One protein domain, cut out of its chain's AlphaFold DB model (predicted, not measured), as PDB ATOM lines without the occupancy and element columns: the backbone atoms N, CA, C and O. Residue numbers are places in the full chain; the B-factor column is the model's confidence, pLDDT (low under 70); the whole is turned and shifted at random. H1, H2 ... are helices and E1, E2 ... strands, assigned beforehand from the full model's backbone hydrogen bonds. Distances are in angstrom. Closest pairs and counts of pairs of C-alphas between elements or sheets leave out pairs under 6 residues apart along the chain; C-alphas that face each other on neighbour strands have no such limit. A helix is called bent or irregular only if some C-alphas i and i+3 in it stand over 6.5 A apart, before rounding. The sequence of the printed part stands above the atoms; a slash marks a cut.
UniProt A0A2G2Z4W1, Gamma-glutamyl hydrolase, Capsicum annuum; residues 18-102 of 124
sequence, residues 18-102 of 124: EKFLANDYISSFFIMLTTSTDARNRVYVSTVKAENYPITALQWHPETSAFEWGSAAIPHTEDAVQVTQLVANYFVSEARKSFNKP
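AT A GLANCE: This is residues 18 to 102 of the 124 residues of the protein "Gamma-glutamyl hydrolase" of Capsicum annuum (UniProt A0A2G2Z4W1). A narrow three-stranded antiparallel sheet, with E1 and E2 bent along their length, forms the middle of a flat, loose model; two short helices, H1 and H2, lie toward one side of it, and the long helix H4 lies toward the other, beyond E3 and across a gap from the strands. H3 packs on the first part of H4. The printed part has 85 residues with four named helices and three named strands, in the order H1 H2 E1 E2 E3 H3 H4; the sheet's order is E1 E2 E3, and the class is mixed, helices and strands. The whole is loose, with a radius of gyration of the C-alphas of 15.5 A and spans of 44, 38 and 19 A.

HOW THE PARTS SIT: E1, residues 30 to 37, E2, residues 43 to 50, and E3, residues 56 to 58, form a meander, each strand the antiparallel neighbour of the one before. The hairpin E1 and E2 has 155 degrees between directions; N 31 and O 49 are 2.8 A apart and N 36 and O 44 are 2.9 A apart, within hydrogen-bond range. The hairpin E2 and E3 has 158 degrees, with N 57 and O 48 at 2.9 A. E1 bends by 61 degrees at residue 33, and E2 bends by 52 degrees at residue 47. H1, residues 18 to 21, is on the sheet at a height of 7.5 A, over none of its strands, but only just: 2 of its 4 C-alphas fall on E2. H2, residues 24 to 27, is not on the sheet, only just, with 4 pairs of C-alphas within 10 A. H1 and H2 only just touch, with 3 pairs of C-alphas within 8 A, and only at the corner; the closest C-alphas, of Leu 21 and Ser 27, are 5.2 A apart. H4, residues 78 to 95, is apart from E1, E2 and E3. With residues 80 to 84 alone it touches H3, residues 64 to 67; the closest C-alphas, of Ala 66 and Val 81, are 5.4 A apart. Every O i to N i+4 pair in H4 is within hydrogen-bond range; H1, H2 and H3 are too short for such a pair, and their one O i to N i+3 pair is within range in H1 and H3 but not in H2.

IN THESE COORDINATES: E1 is 19.7 A long, E2 20.6 A and E3 6.9 A. H4 is 26.0 A long, from C-alpha 78 at (-23.660, -18.094, 34.216) to C-alpha 95 at (-24.982, 6.358, 42.914). H1 begins with C-alpha 18 at (-34.264, -13.051, 66.220).

THE WHOLE: The two C-alphas farthest apart, of Arg 40 and Pro 102, are 47.9 A apart. The printed part has no cut and no long link; H3 to H4, with 10 residues between them, is short. The mean pLDDT of the printed part is 97.0, and no printed residue is under 70.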
ATOM      1  N   GLU A  18     -33.772 -13.451  64.895       98.44
ATOM      2  CA  GLU A  18     -34.264 -13.051  66.220       98.44
ATOM      3  C   GLU A  18     -33.425 -11.915  66.810       98.44
ATOM      4  O   GLU A  18     -33.980 -10.944  67.315       98.44
ATOM      5  N   LYS A  19     -32.090 -11.994  66.711       98.38
ATOM      6  CA  LYS A  19     -31.198 -10.927  67.195       98.38
ATOM      7  C   LYS A  19     -31.332  -9.639  66.390       98.38
ATOM      8  O   LYS A  19     -31.171  -8.564  66.959       98.38
ATOM      9  N   PHE A  20     -31.594  -9.749  65.090       98.50
ATOM     10  CA  PHE A  20     -31.872  -8.601  64.234       98.50
ATOM     11  C   PHE A  20     -33.150  -7.889  64.690       98.50
ATOM     12  O   PHE A  20     -33.126  -6.684  64.915       98.50
ATOM     13  N   LEU A  21     -34.242  -8.639  64.879       98.25
ATOM     14  CA  LEU A  21     -35.542  -8.091  65.274       98.25
ATOM     15  C   LEU A  21     -35.556  -7.565  66.714       98.25
ATOM     16  O   LEU A  21     -36.208  -6.563  66.979       98.25
ATOM     17  N   ALA A  22     -34.817  -8.206  67.623       98.38
ATOM     18  CA  ALA A  22     -34.716  -7.801  69.026       98.38
ATOM     19  C   ALA A  22     -33.889  -6.522  69.250       98.38
ATOM     20  O   ALA A  22     -33.815  -6.037  70.377       98.38
ATOM     21  N   ASN A  23     -33.220  -6.002  68.217       98.06
ATOM     22  CA  ASN A  23     -32.476  -4.753  68.293       98.06
ATOM     23  C   ASN A  23     -33.239  -3.648  67.562       98.06
ATOM     24  O   ASN A  23     -33.139  -3.539  66.340       98.06
ATOM     25  N   ASP A  24     -33.929  -2.797  68.321       97.62
ATOM     26  CA  ASP A  24     -34.776  -1.729  67.779       97.62
ATOM     27  C   ASP A  24     -34.024  -0.763  66.855       97.62
ATOM     28  O   ASP A  24     -34.591  -0.294  65.871       97.62
ATOM     29  N   TYR A  25     -32.738  -0.489  67.098       97.06
ATOM     30  CA  TYR A  25     -31.953   0.385  66.219       97.06
ATOM     31  C   TYR A  25     -31.721  -0.232  64.840       97.06
ATOM     32  O   TYR A  25     -31.673   0.482  63.843       97.06
ATOM     33  N   ILE A  26     -31.558  -1.555  64.774       96.56
ATOM     34  CA  ILE A  26     -31.334  -2.266  63.516       96.56
ATOM     35  C   ILE A  26     -32.671  -2.545  62.829       96.56
ATOM     36  O   ILE A  26     -32.807  -2.258  61.640       96.56
ATOM     37  N   SER A  27     -33.654  -3.069  63.564       97.19
ATOM     38  CA  SER A  27     -34.943  -3.496  63.012       97.19
ATOM     39  C   SER A  27     -35.830  -2.335  62.559       97.19
ATOM     40  O   SER A  27     -36.610  -2.517  61.628       97.19
ATOM     41  N   SER A  28     -35.685  -1.142  63.150       97.25
ATOM     42  CA  SER A  28     -36.369   0.072  62.674       97.25
ATOM     43  C   SER A  28     -35.647   0.782  61.526       97.25
ATOM     44  O   SER A  28     -36.253   1.584  60.823       97.25
ATOM     45  N   PHE A  29     -34.354   0.514  61.319       98.25
ATOM     46  CA  PHE A  29     -33.571   1.163  60.266       98.25
ATOM     47  C   PHE A  29     -33.537   0.337  58.979       98.25
ATOM     48  O   PHE A  29     -33.600   0.891  57.877       98.25
ATOM     49  N   PHE A  30     -33.416  -0.984  59.113       98.50
ATOM     50  CA  PHE A  30     -33.224  -1.923  58.019       98.50
ATOM     51  C   PHE A  30     -34.418  -2.860  57.842       98.50
ATOM     52  O   PHE A  30     -34.879  -3.513  58.772       98.50
ATOM     53  N   ILE A  31     -34.816  -3.033  56.589       98.25
ATOM     54  CA  ILE A  31     -35.707  -4.093  56.138       98.25
ATOM     55  C   ILE A  31     -34.850  -5.309  55.779       98.25
ATOM     56  O   ILE A  31     -33.920  -5.228  54.969       98.25
ATOM     57  N   MET A  32     -35.181  -6.452  56.376       98.25
ATOM     58  CA  MET A  32     -34.585  -7.741  56.040       98.25
ATOM     59  C   MET A  32     -35.135  -8.238  54.700       98.25
ATOM     60  O   MET A  32     -36.337  -8.449  54.572       98.25
ATOM     61  N   LEU A  33     -34.264  -8.424  53.706       98.25
ATOM     62  CA  LEU A  33     -34.665  -8.864  52.365       98.25
ATOM     63  C   LEU A  33     -34.485 -10.368  52.179       98.25
ATOM     64  O   LEU A  33     -35.343 -11.030  51.603       98.25
ATOM     65  N   THR A  34     -33.367 -10.912  52.661       98.00
ATOM     66  CA  THR A  34     -33.073 -12.342  52.551       98.00
ATOM     67  C   THR A  34     -32.369 -12.866  53.798       98.00
ATOM     68  O   THR A  34     -31.694 -12.140  54.538       98.00
ATOM     69  N   THR A  35     -32.531 -14.167  54.012       98.06
ATOM     70  CA  THR A  35     -31.786 -14.953  54.992       98.06
ATOM     71  C   THR A  35     -31.090 -16.109  54.293       98.06
ATOM     72  O   THR A  35     -31.596 -16.626  53.295       98.06
ATOM     73  N   SER A  36     -29.985 -16.567  54.862       96.62
ATOM     74  CA  SER A  36     -29.280 -17.775  54.439       96.62
ATOM     75  C   SER A  36     -29.148 -18.741  55.614       96.62
ATOM     76  O   SER A  36     -29.439 -18.397  56.761       96.62
ATOM     77  N   THR A  37     -28.730 -19.971  55.331       95.31
ATOM     78  CA  THR A  37     -28.546 -21.018  56.339       95.31
ATOM     79  C   THR A  37     -27.108 -21.514  56.295       95.31
ATOM     80  O   THR A  37     -26.580 -21.776  55.215       95.31
ATOM     81  N   ASP A  38     -26.455 -21.601  57.454       92.44
ATOM     82  CA  ASP A  38     -25.088 -22.115  57.559       92.44
ATOM     83  C   ASP A  38     -25.036 -23.657  57.505       92.44
ATOM     84  O   ASP A  38     -26.055 -24.348  57.557       92.44
ATOM     85  N   ALA A  39     -23.825 -24.218  57.455       89.69
ATOM     86  CA  ALA A  39     -23.602 -25.669  57.432       89.69
ATOM     87  C   ALA A  39     -24.084 -26.411  58.700       89.69
ATOM     88  O   ALA A  39     -24.097 -27.640  58.730       89.69
ATOM     89  N   ARG A  40     -24.460 -25.687  59.762       93.38
ATOM     90  CA  ARG A  40     -25.021 -26.219  61.013       93.38
ATOM     91  C   ARG A  40     -26.525 -25.942  61.125       93.38
ATOM     92  O   ARG A  40     -27.071 -26.033  62.225       93.38
ATOM     93  N   ASN A  41     -27.186 -25.621  60.011       94.38
ATOM     94  CA  ASN A  41     -28.609 -25.294  59.923       94.38
ATOM     95  C   ASN A  41     -29.037 -24.055  60.727       94.38
ATOM     96  O   ASN A  41     -30.202 -23.930  61.106       94.38
ATOM     97  N   ARG A  42     -28.121 -23.117  60.993       96.38
ATOM     98  CA  ARG A  42     -28.454 -21.849  61.655       96.38
ATOM     99  C   ARG A  42     -28.788 -20.800  60.610       96.38
ATOM    100  O   ARG A  42     -28.023 -20.582  59.672       96.38
ATOM    101  N   VAL A  43     -29.930 -20.145  60.787       97.94
ATOM    102  CA  VAL A  43     -30.388 -19.081  59.893       97.94
ATOM    103  C   VAL A  43     -29.756 -17.756  60.302       97.94
ATOM    104  O   VAL A  43     -29.715 -17.414  61.486       97.94
ATOM    105  N   TYR A  44     -29.288 -16.999  59.318       98.38
ATOM    106  CA  TYR A  44     -28.762 -15.654  59.505       98.38
ATOM    107  C   TYR A  44     -29.279 -14.707  58.425       98.38
ATOM    108  O   TYR A  44     -29.633 -15.119  57.319       98.38
ATOM    109  N   VAL A  45     -29.323 -13.424  58.761       98.56
ATOM    110  CA  VAL A  45     -29.671 -12.343  57.840       98.56
ATOM    111  C   VAL A  45     -28.572 -12.205  56.789       98.56
ATOM    112  O   VAL A  45     -27.412 -12.011  57.148       98.56
ATOM    113  N   SER A  46     -28.919 -12.308  55.503       98.19
ATOM    114  CA  SER A  46     -27.932 -12.294  54.416       98.19
ATOM    115  C   SER A  46     -28.025 -11.078  53.498       98.19
ATOM    116  O   SER A  46     -27.038 -10.731  52.843       98.19
ATOM    117  N   THR A  47     -29.159 -10.379  53.460       98.56
ATOM    118  CA  THR A  47     -29.290  -9.091  52.764       98.56
ATOM    119  C   THR A  47     -30.297  -8.193  53.462       98.56
ATOM    120  O   THR A  47     -31.392  -8.632  53.822       98.56
ATOM    121  N   VAL A  48     -29.934  -6.921  53.618       98.75
ATOM    122  CA  VAL A  48     -30.796  -5.884  54.191       98.75
ATOM    123  C   VAL A  48     -30.721  -4.600  53.376       98.75
ATOM    124  O   VAL A  48     -29.712  -4.313  52.728       98.75
ATOM    125  N   LYS A  49     -31.779  -3.799  53.450       98.38
ATOM    126  CA  LYS A  49     -31.829  -2.458  52.866       98.38
ATOM    127  C   LYS A  49     -32.457  -1.492  53.859       98.38
ATOM    128  O   LYS A  49     -33.425  -1.851  54.517       98.38
ATOM    129  N   ALA A  50     -31.907  -0.290  53.987       98.38
ATOM    130  CA  ALA A  50     -32.497   0.728  54.843       98.38
ATOM    131  C   ALA A  50     -33.826   1.225  54.258       98.38
ATOM    132  O   ALA A  50     -33.961   1.355  53.039       98.38
ATOM    133  N   GLU A  51     -34.803   1.507  55.116       94.38
ATOM    134  CA  GLU A  51     -36.133   1.938  54.664       94.38
ATOM    135  C   GLU A  51     -36.083   3.335  54.028       94.38
ATOM    136  O   GLU A  51     -36.579   3.549  52.923       94.38
ATOM    137  N   ASN A  52     -35.400   4.266  54.699       96.81
ATOM    138  CA  ASN A  52     -35.425   5.690  54.358       96.81
ATOM    139  C   ASN A  52     -34.102   6.221  53.780       96.81
ATOM    140  O   ASN A  52     -33.997   7.403  53.458       96.81
ATOM    141  N   TYR A  53     -33.085   5.365  53.637       97.81
ATOM    142  CA  TYR A  53     -31.748   5.751  53.180       97.81
ATOM    143  C   TYR A  53     -31.256   4.823  52.061       97.81
ATOM    144  O   TYR A  53     -31.590   3.637  52.064       97.81
ATOM    145  N   PRO A  54     -30.418   5.304  51.122       97.50
ATOM    146  CA  PRO A  54     -29.854   4.484  50.048       97.50
ATOM    147  C   PRO A  54     -28.696   3.606  50.561       97.50
ATOM    148  O   PRO A  54     -27.580   3.654  50.051       97.50
ATOM    149  N   ILE A  55     -28.953   2.813  51.605       98.44
ATOM    150  CA  ILE A  55     -27.990   1.898  52.222       98.44
ATOM    151  C   ILE A  55     -28.486   0.474  51.994       98.44
ATOM    152  O   ILE A  55     -29.600   0.120  52.369       98.44
ATOM    153  N   THR A  56     -27.659  -0.350  51.359       98.44
ATOM    154  CA  THR A  56     -27.895  -1.787  51.158       98.44
ATOM    155  C   THR A  56     -26.676  -2.532  51.681       98.44
ATOM    156  O   THR A  56     -25.553  -2.115  51.407       98.44
ATOM    157  N   ALA A  57     -26.887  -3.603  52.442       98.12
ATOM    158  CA  ALA A  57     -25.805  -4.412  52.992       98.12
ATOM    159  C   ALA A  57     -26.002  -5.890  52.643       98.12
ATOM    160  O   ALA A  57     -27.110  -6.427  52.708       98.12
ATOM    161  N   LEU A  58     -24.895  -6.528  52.269       98.19
ATOM    162  CA  LEU A  58     -24.810  -7.913  51.822       98.19
ATOM    163  C   LEU A  58     -23.844  -8.647  52.751       98.19
ATOM    164  O   LEU A  58     -22.754  -8.153  53.024       98.19
ATOM    165  N   GLN A  59     -24.248  -9.812  53.254       98.00
ATOM    166  CA  GLN A  59     -23.377 -10.663  54.078       98.00
ATOM    167  C   GLN A  59     -22.487 -11.591  53.228       98.00
ATOM    168  O   GLN A  59     -21.494 -12.132  53.718       98.00
ATOM    169  N   TRP A  60     -22.882 -11.799  51.973       97.19
ATOM    170  CA  TRP A  60     -22.193 -12.580  50.948       97.19
ATOM    171  C   TRP A  60     -21.348 -11.676  50.044       97.19
ATOM    172  O   TRP A  60     -21.482 -10.455  50.097       97.19
ATOM    173  N   HIS A  61     -20.494 -12.283  49.219       97.50
ATOM    174  CA  HIS A  61     -19.499 -11.585  48.396       97.50
ATOM    175  C   HIS A  61     -19.919 -11.498  46.917       97.50
ATOM    176  O   HIS A  61     -19.625 -12.427  46.153       97.50
ATOM    177  N   PRO A  62     -20.631 -10.434  46.491       96.75
ATOM    178  CA  PRO A  62     -21.139 -10.302  45.124       96.75
ATOM    179  C   PRO A  62     -20.048 -10.179  44.059       96.75
ATOM    180  O   PRO A  62     -20.319 -10.448  42.898       96.75
ATOM    181  N   GLU A  63     -18.839  -9.766  44.419       97.06
ATOM    182  CA  GLU A  63     -17.711  -9.543  43.515       97.06
ATOM    183  C   GLU A  63     -17.049 -10.846  43.042       97.06
ATOM    184  O   GLU A  63     -16.504 -10.913  41.944       97.06
ATOM    185  N   THR A  64     -17.108 -11.897  43.859       95.62
ATOM    186  CA  THR A  64     -16.203 -13.050  43.720       95.62
ATOM    187  C   THR A  64     -16.465 -13.898  42.477       95.62
ATOM    188  O   THR A  64     -15.519 -14.274  41.792       95.62
ATOM    189  N   SER A  65     -17.729 -14.143  42.123       97.00
ATOM    190  CA  SER A  65     -18.113 -15.036  41.018       97.00
ATOM    191  C   SER A  65     -17.548 -14.645  39.650       97.00
ATOM    192  O   SER A  65     -17.284 -15.524  38.828       97.00
ATOM    193  N   ALA A  66     -17.338 -13.351  39.397       97.00
ATOM    194  CA  ALA A  66     -16.795 -12.864  38.130       97.00
ATOM    195  C   ALA A  66     -15.270 -12.654  38.148       97.00
ATOM    196  O   ALA A  66     -14.656 -12.615  37.081       97.00
ATOM    197  N   PHE A  67     -14.658 -12.493  39.327       96.75
ATOM    198  CA  PHE A  67     -13.300 -11.941  39.436       96.75
ATOM    199  C   PHE A  67     -12.316 -12.780  40.267       96.75
ATOM    200  O   PHE A  67     -11.112 -12.611  40.088       96.75
ATOM    201  N   GLU A  68     -12.779 -13.705  41.112       96.00
ATOM    202  CA  GLU A  68     -11.930 -14.438  42.063       96.00
ATOM    203  C   GLU A  68     -11.944 -15.949  41.824       96.00
ATOM    204  O   GLU A  68     -12.999 -16.563  41.828       96.00
ATOM    205  N   TRP A  69     -10.767 -16.569  41.692       94.12
ATOM    206  CA  TRP A  69     -10.622 -18.008  41.383       94.12
ATOM    207  C   TRP A  69      -9.871 -18.802  42.464       94.12
ATOM    208  O   TRP A  69      -9.543 -19.973  42.270       94.12
ATOM    209  N   GLY A  70      -9.572 -18.178  43.608       90.25
ATOM    210  CA  GLY A  70      -8.754 -18.771  44.676       90.25
ATOM    211  C   GLY A  70      -9.427 -19.900  45.467       90.25
ATOM    212  O   GLY A  70      -8.768 -20.580  46.249       90.25
ATOM    213  N   SER A  71     -10.730 -20.137  45.279       90.62
ATOM    214  CA  SER A  71     -11.485 -21.133  46.042       90.62
ATOM    215  C   SER A  71     -12.530 -21.844  45.190       90.62
ATOM    216  O   SER A  71     -13.361 -21.208  44.551       90.62
ATOM    217  N   ALA A  72     -12.571 -23.176  45.278       91.00
ATOM    218  CA  ALA A  72     -13.592 -24.000  44.626       91.00
ATOM    219  C   ALA A  72     -15.013 -23.789  45.192       91.00
ATOM    220  O   ALA A  72     -15.980 -24.291  44.625       91.00
ATOM    221  N   ALA A  73     -15.147 -23.079  46.319       92.00
ATOM    222  CA  ALA A  73     -16.445 -22.723  46.888       92.00
ATOM    223  C   ALA A  73     -17.102 -21.523  46.182       92.00
ATOM    224  O   ALA A  73     -18.273 -21.242  46.442       92.00
ATOM    225  N   ILE A  74     -16.360 -20.800  45.338       95.19
ATOM    226  CA  ILE A  74     -16.889 -19.670  44.573       95.19
ATOM    227  C   ILE A  74     -17.689 -20.227  43.388       95.19
ATOM    228  O   ILE A  74     -17.149 -20.999  42.592       95.19
ATOM    229  N   PRO A  75     -18.981 -19.882  43.256       96.00
ATOM    230  CA  PRO A  75     -19.766 -20.322  42.117       96.00
ATOM    231  C   PRO A  75     -19.432 -19.477  40.884       96.00
ATOM    232  O   PRO A  75     -19.450 -18.247  40.941       96.00
ATOM    233  N   HIS A  76     -19.174 -20.158  39.767       97.00
ATOM    234  CA  HIS A  76     -18.817 -19.563  38.472       97.00
ATOM    235  C   HIS A  76     -19.806 -19.925  37.354       97.00
ATOM    236  O   HIS A  76     -19.454 -19.908  36.174       97.00
ATOM    237  N   THR A  77     -21.035 -20.312  37.706       96.81
ATOM    238  CA  THR A  77     -22.094 -20.537  36.716       96.81
ATOM    239  C   THR A  77     -22.537 -19.216  36.090       96.81
ATOM    240  O   THR A  77     -22.296 -18.141  36.645       96.81
ATOM    241  N   GLU A  78     -23.171 -19.287  34.918       97.38
ATOM    242  CA  GLU A  78     -23.660 -18.094  34.216       97.38
ATOM    243  C   GLU A  78     -24.577 -17.258  35.119       97.38
ATOM    244  O   GLU A  78     -24.376 -16.052  35.254       97.38
ATOM    245  N   ASP A  79     -25.500 -17.912  35.825       97.31
ATOM    246  CA  ASP A  79     -26.411 -17.263  36.767       97.31
ATOM    247  C   ASP A  79     -25.660 -16.585  37.926       97.31
ATOM    248  O   ASP A  79     -26.001 -15.464  38.307       97.31
ATOM    249  N   ALA A  80     -24.599 -17.201  38.462       97.12
ATOM    250  CA  ALA A  80     -23.783 -16.594  39.520       97.12
ATOM    251  C   ALA A  80     -23.078 -15.312  39.037       97.12
ATOM    252  O   ALA A  80     -23.078 -14.292  39.730       97.12
ATOM    253  N   VAL A  81     -22.549 -15.317  37.809       98.00
ATOM    254  CA  VAL A  81     -21.952 -14.121  37.186       98.00
ATOM    255  C   VAL A  81     -23.013 -13.049  36.904       98.00
ATOM    256  O   VAL A  81     -22.766 -11.857  37.115       98.00
ATOM    257  N   GLN A  82     -24.220 -13.439  36.480       98.19
ATOM    258  CA  GLN A  82     -25.326 -12.496  36.293       98.19
ATOM    259  C   GLN A  82     -25.730 -11.827  37.615       98.19
ATOM    260  O   GLN A  82     -25.967 -10.615  37.631       98.19
ATOM    261  N   VAL A  83     -25.740 -12.562  38.733       97.69
ATOM    262  CA  VAL A  83     -25.986 -11.989  40.070       97.69
ATOM    263  C   VAL A  83     -24.961 -10.897  40.398       97.69
ATOM    264  O   VAL A  83     -25.368  -9.802  40.800       97.69
ATOM    265  N   THR A  84     -23.662 -11.131  40.165       97.94
ATOM    266  CA  THR A  84     -22.609 -10.106  40.327       97.94
ATOM    267  C   THR A  84     -22.934  -8.836  39.540       97.94
ATOM    268  O   THR A  84     -22.937  -7.731  40.095       97.94
ATOM    269  N   GLN A  85     -23.260  -8.981  38.253       98.31
ATOM    270  CA  GLN A  85     -23.545  -7.837  37.387       98.31
ATOM    271  C   GLN A  85     -24.806  -7.077  37.822       98.31
ATOM    272  O   GLN A  85     -24.825  -5.844  37.785       98.31
ATOM    273  N   LEU A  86     -25.859  -7.781  38.245       98.38
ATOM    274  CA  LEU A  86     -27.106  -7.164  38.702       98.38
ATOM    275  C   LEU A  86     -26.898  -6.332  39.973       98.38
ATOM    276  O   LEU A  86     -27.396  -5.204  40.046       98.38
ATOM    277  N   VAL A  87     -26.117  -6.835  40.934       98.12
ATOM    278  CA  VAL A  87     -25.762  -6.082  42.149       98.12
ATOM    279  C   VAL A  87     -24.964  -4.827  41.801       98.12
ATOM    280  O   VAL A  87     -25.298  -3.738  42.277       98.12
ATOM    281  N   ALA A  88     -23.952  -4.948  40.936       98.44
ATOM    282  CA  ALA A  88     -23.152  -3.808  40.495       98.44
ATOM    283  C   ALA A  88     -24.013  -2.755  39.772       98.44
ATOM    284  O   ALA A  88     -23.932  -1.563  40.077       98.44
ATOM    285  N   ASN A  89     -24.895  -3.187  38.866       98.69
ATOM    286  CA  ASN A  89     -25.813  -2.302  38.152       98.69
ATOM    287  C   ASN A  89     -26.748  -1.553  39.106       98.69
ATOM    288  O   ASN A  89     -26.903  -0.337  38.969       98.69
ATOM    289  N   TYR A  90     -27.334  -2.256  40.080       98.38
ATOM    290  CA  TYR A  90     -28.170  -1.643  41.108       98.38
ATOM    291  C   TYR A  90     -27.388  -0.580  41.888       98.38
ATOM    292  O   TYR A  90     -27.818   0.573  41.939       98.38
ATOM    293  N   PHE A  91     -26.208  -0.919  42.410       98.38
ATOM    294  CA  PHE A  91     -25.404   0.018  43.197       98.38
ATOM    295  C   PHE A  91     -25.019   1.276  42.405       98.38
ATOM    296  O   PHE A  91     -25.213   2.398  42.878       98.38
ATOM    297  N   VAL A  92     -24.552   1.119  41.162       98.50
ATOM    298  CA  VAL A  92     -24.218   2.270  40.306       98.50
ATOM    299  C   VAL A  92     -25.477   3.070  39.941       98.50
ATOM    300  O   VAL A  92     -25.412   4.294  39.821       98.50
ATOM    301  N   SER A  93     -26.642   2.427  39.789       98.50
ATOM    302  CA  SER A  93     -27.909   3.141  39.569       98.50
ATOM    303  C   SER A  93     -28.319   4.009  40.765       98.50
ATOM    304  O   SER A  93     -28.790   5.126  40.553       98.50
ATOM    305  N   GLU A  94     -28.072   3.563  42.003       98.12
ATOM    306  CA  GLU A  94     -28.277   4.376  43.209       98.12
ATOM    307  C   GLU A  94     -27.283   5.545  43.266       98.12
ATOM    308  O   GLU A  94     -27.684   6.683  43.513       98.12
ATOM    309  N   ALA A  95     -26.006   5.309  42.943       98.06
ATOM    310  CA  ALA A  95     -24.982   6.358  42.914       98.06
ATOM    311  C   ALA A  95     -25.307   7.485  41.913       98.06
ATOM    312  O   ALA A  95     -25.077   8.658  42.209       98.06
ATOM    313  N   ARG A  96     -25.906   7.158  40.757       98.00
ATOM    314  CA  ARG A  96     -26.336   8.142  39.740       98.00
ATOM    315  C   ARG A  96     -27.441   9.091  40.210       98.00
ATOM    316  O   ARG A  96     -27.654  10.113  39.566       98.00
ATOM    317  N   LYS A  97     -28.140   8.780  41.305       97.88
ATOM    318  CA  LYS A  97     -29.142   9.680  41.904       97.88
ATOM    319  C   LYS A  97     -28.500  10.826  42.688       97.88
ATOM    320  O   LYS A  97     -29.182  11.789  43.026       97.88
ATOM    321  N   SER A  98     -27.207  10.728  42.993       97.81
ATOM    322  CA  SER A  98     -26.456  11.803  43.631       97.81
ATOM    323  C   SER A  98     -26.065  12.877  42.617       97.81
ATOM    324  O   SER A  98     -25.572  12.575  41.533       97.81
ATOM    325  N   PHE A  99     -26.201  14.144  43.007       97.62
ATOM    326  CA  PHE A  99     -25.701  15.288  42.237       97.62
ATOM    327  C   PHE A  99     -24.232  15.621  42.540       97.62
ATOM    328  O   PHE A  99     -23.736  16.656  42.093       97.62
ATOM    329  N   ASN A 100     -23.535  14.788  43.324       97.25
ATOM    330  CA  ASN A 100     -22.142  15.037  43.680       97.25
ATOM    331  C   ASN A 100     -21.270  15.136  42.421       97.25
ATOM    332  O   ASN A 100     -21.170  14.189  41.640       97.25
ATOM    333  N   LYS A 101     -20.613  16.283  42.250       96.81
ATOM    334  CA  LYS A 101     -19.745  16.570  41.111       96.81
ATOM    335  C   LYS A 101     -18.469  17.261  41.600       96.81
ATOM    336  O   LYS A 101     -18.428  18.491  41.655       96.81
ATOM    337  N   PRO A 102     -17.443  16.487  41.986       96.56
ATOM    338  CA  PRO A 102     -16.155  17.041  42.375       96.56
ATOM    339  C   PRO A 102     -15.461  17.751  41.205       96.56
ATOM    340  O   PRO A 102     -15.787  17.545  40.035       96.56
TER     341      PRO A 102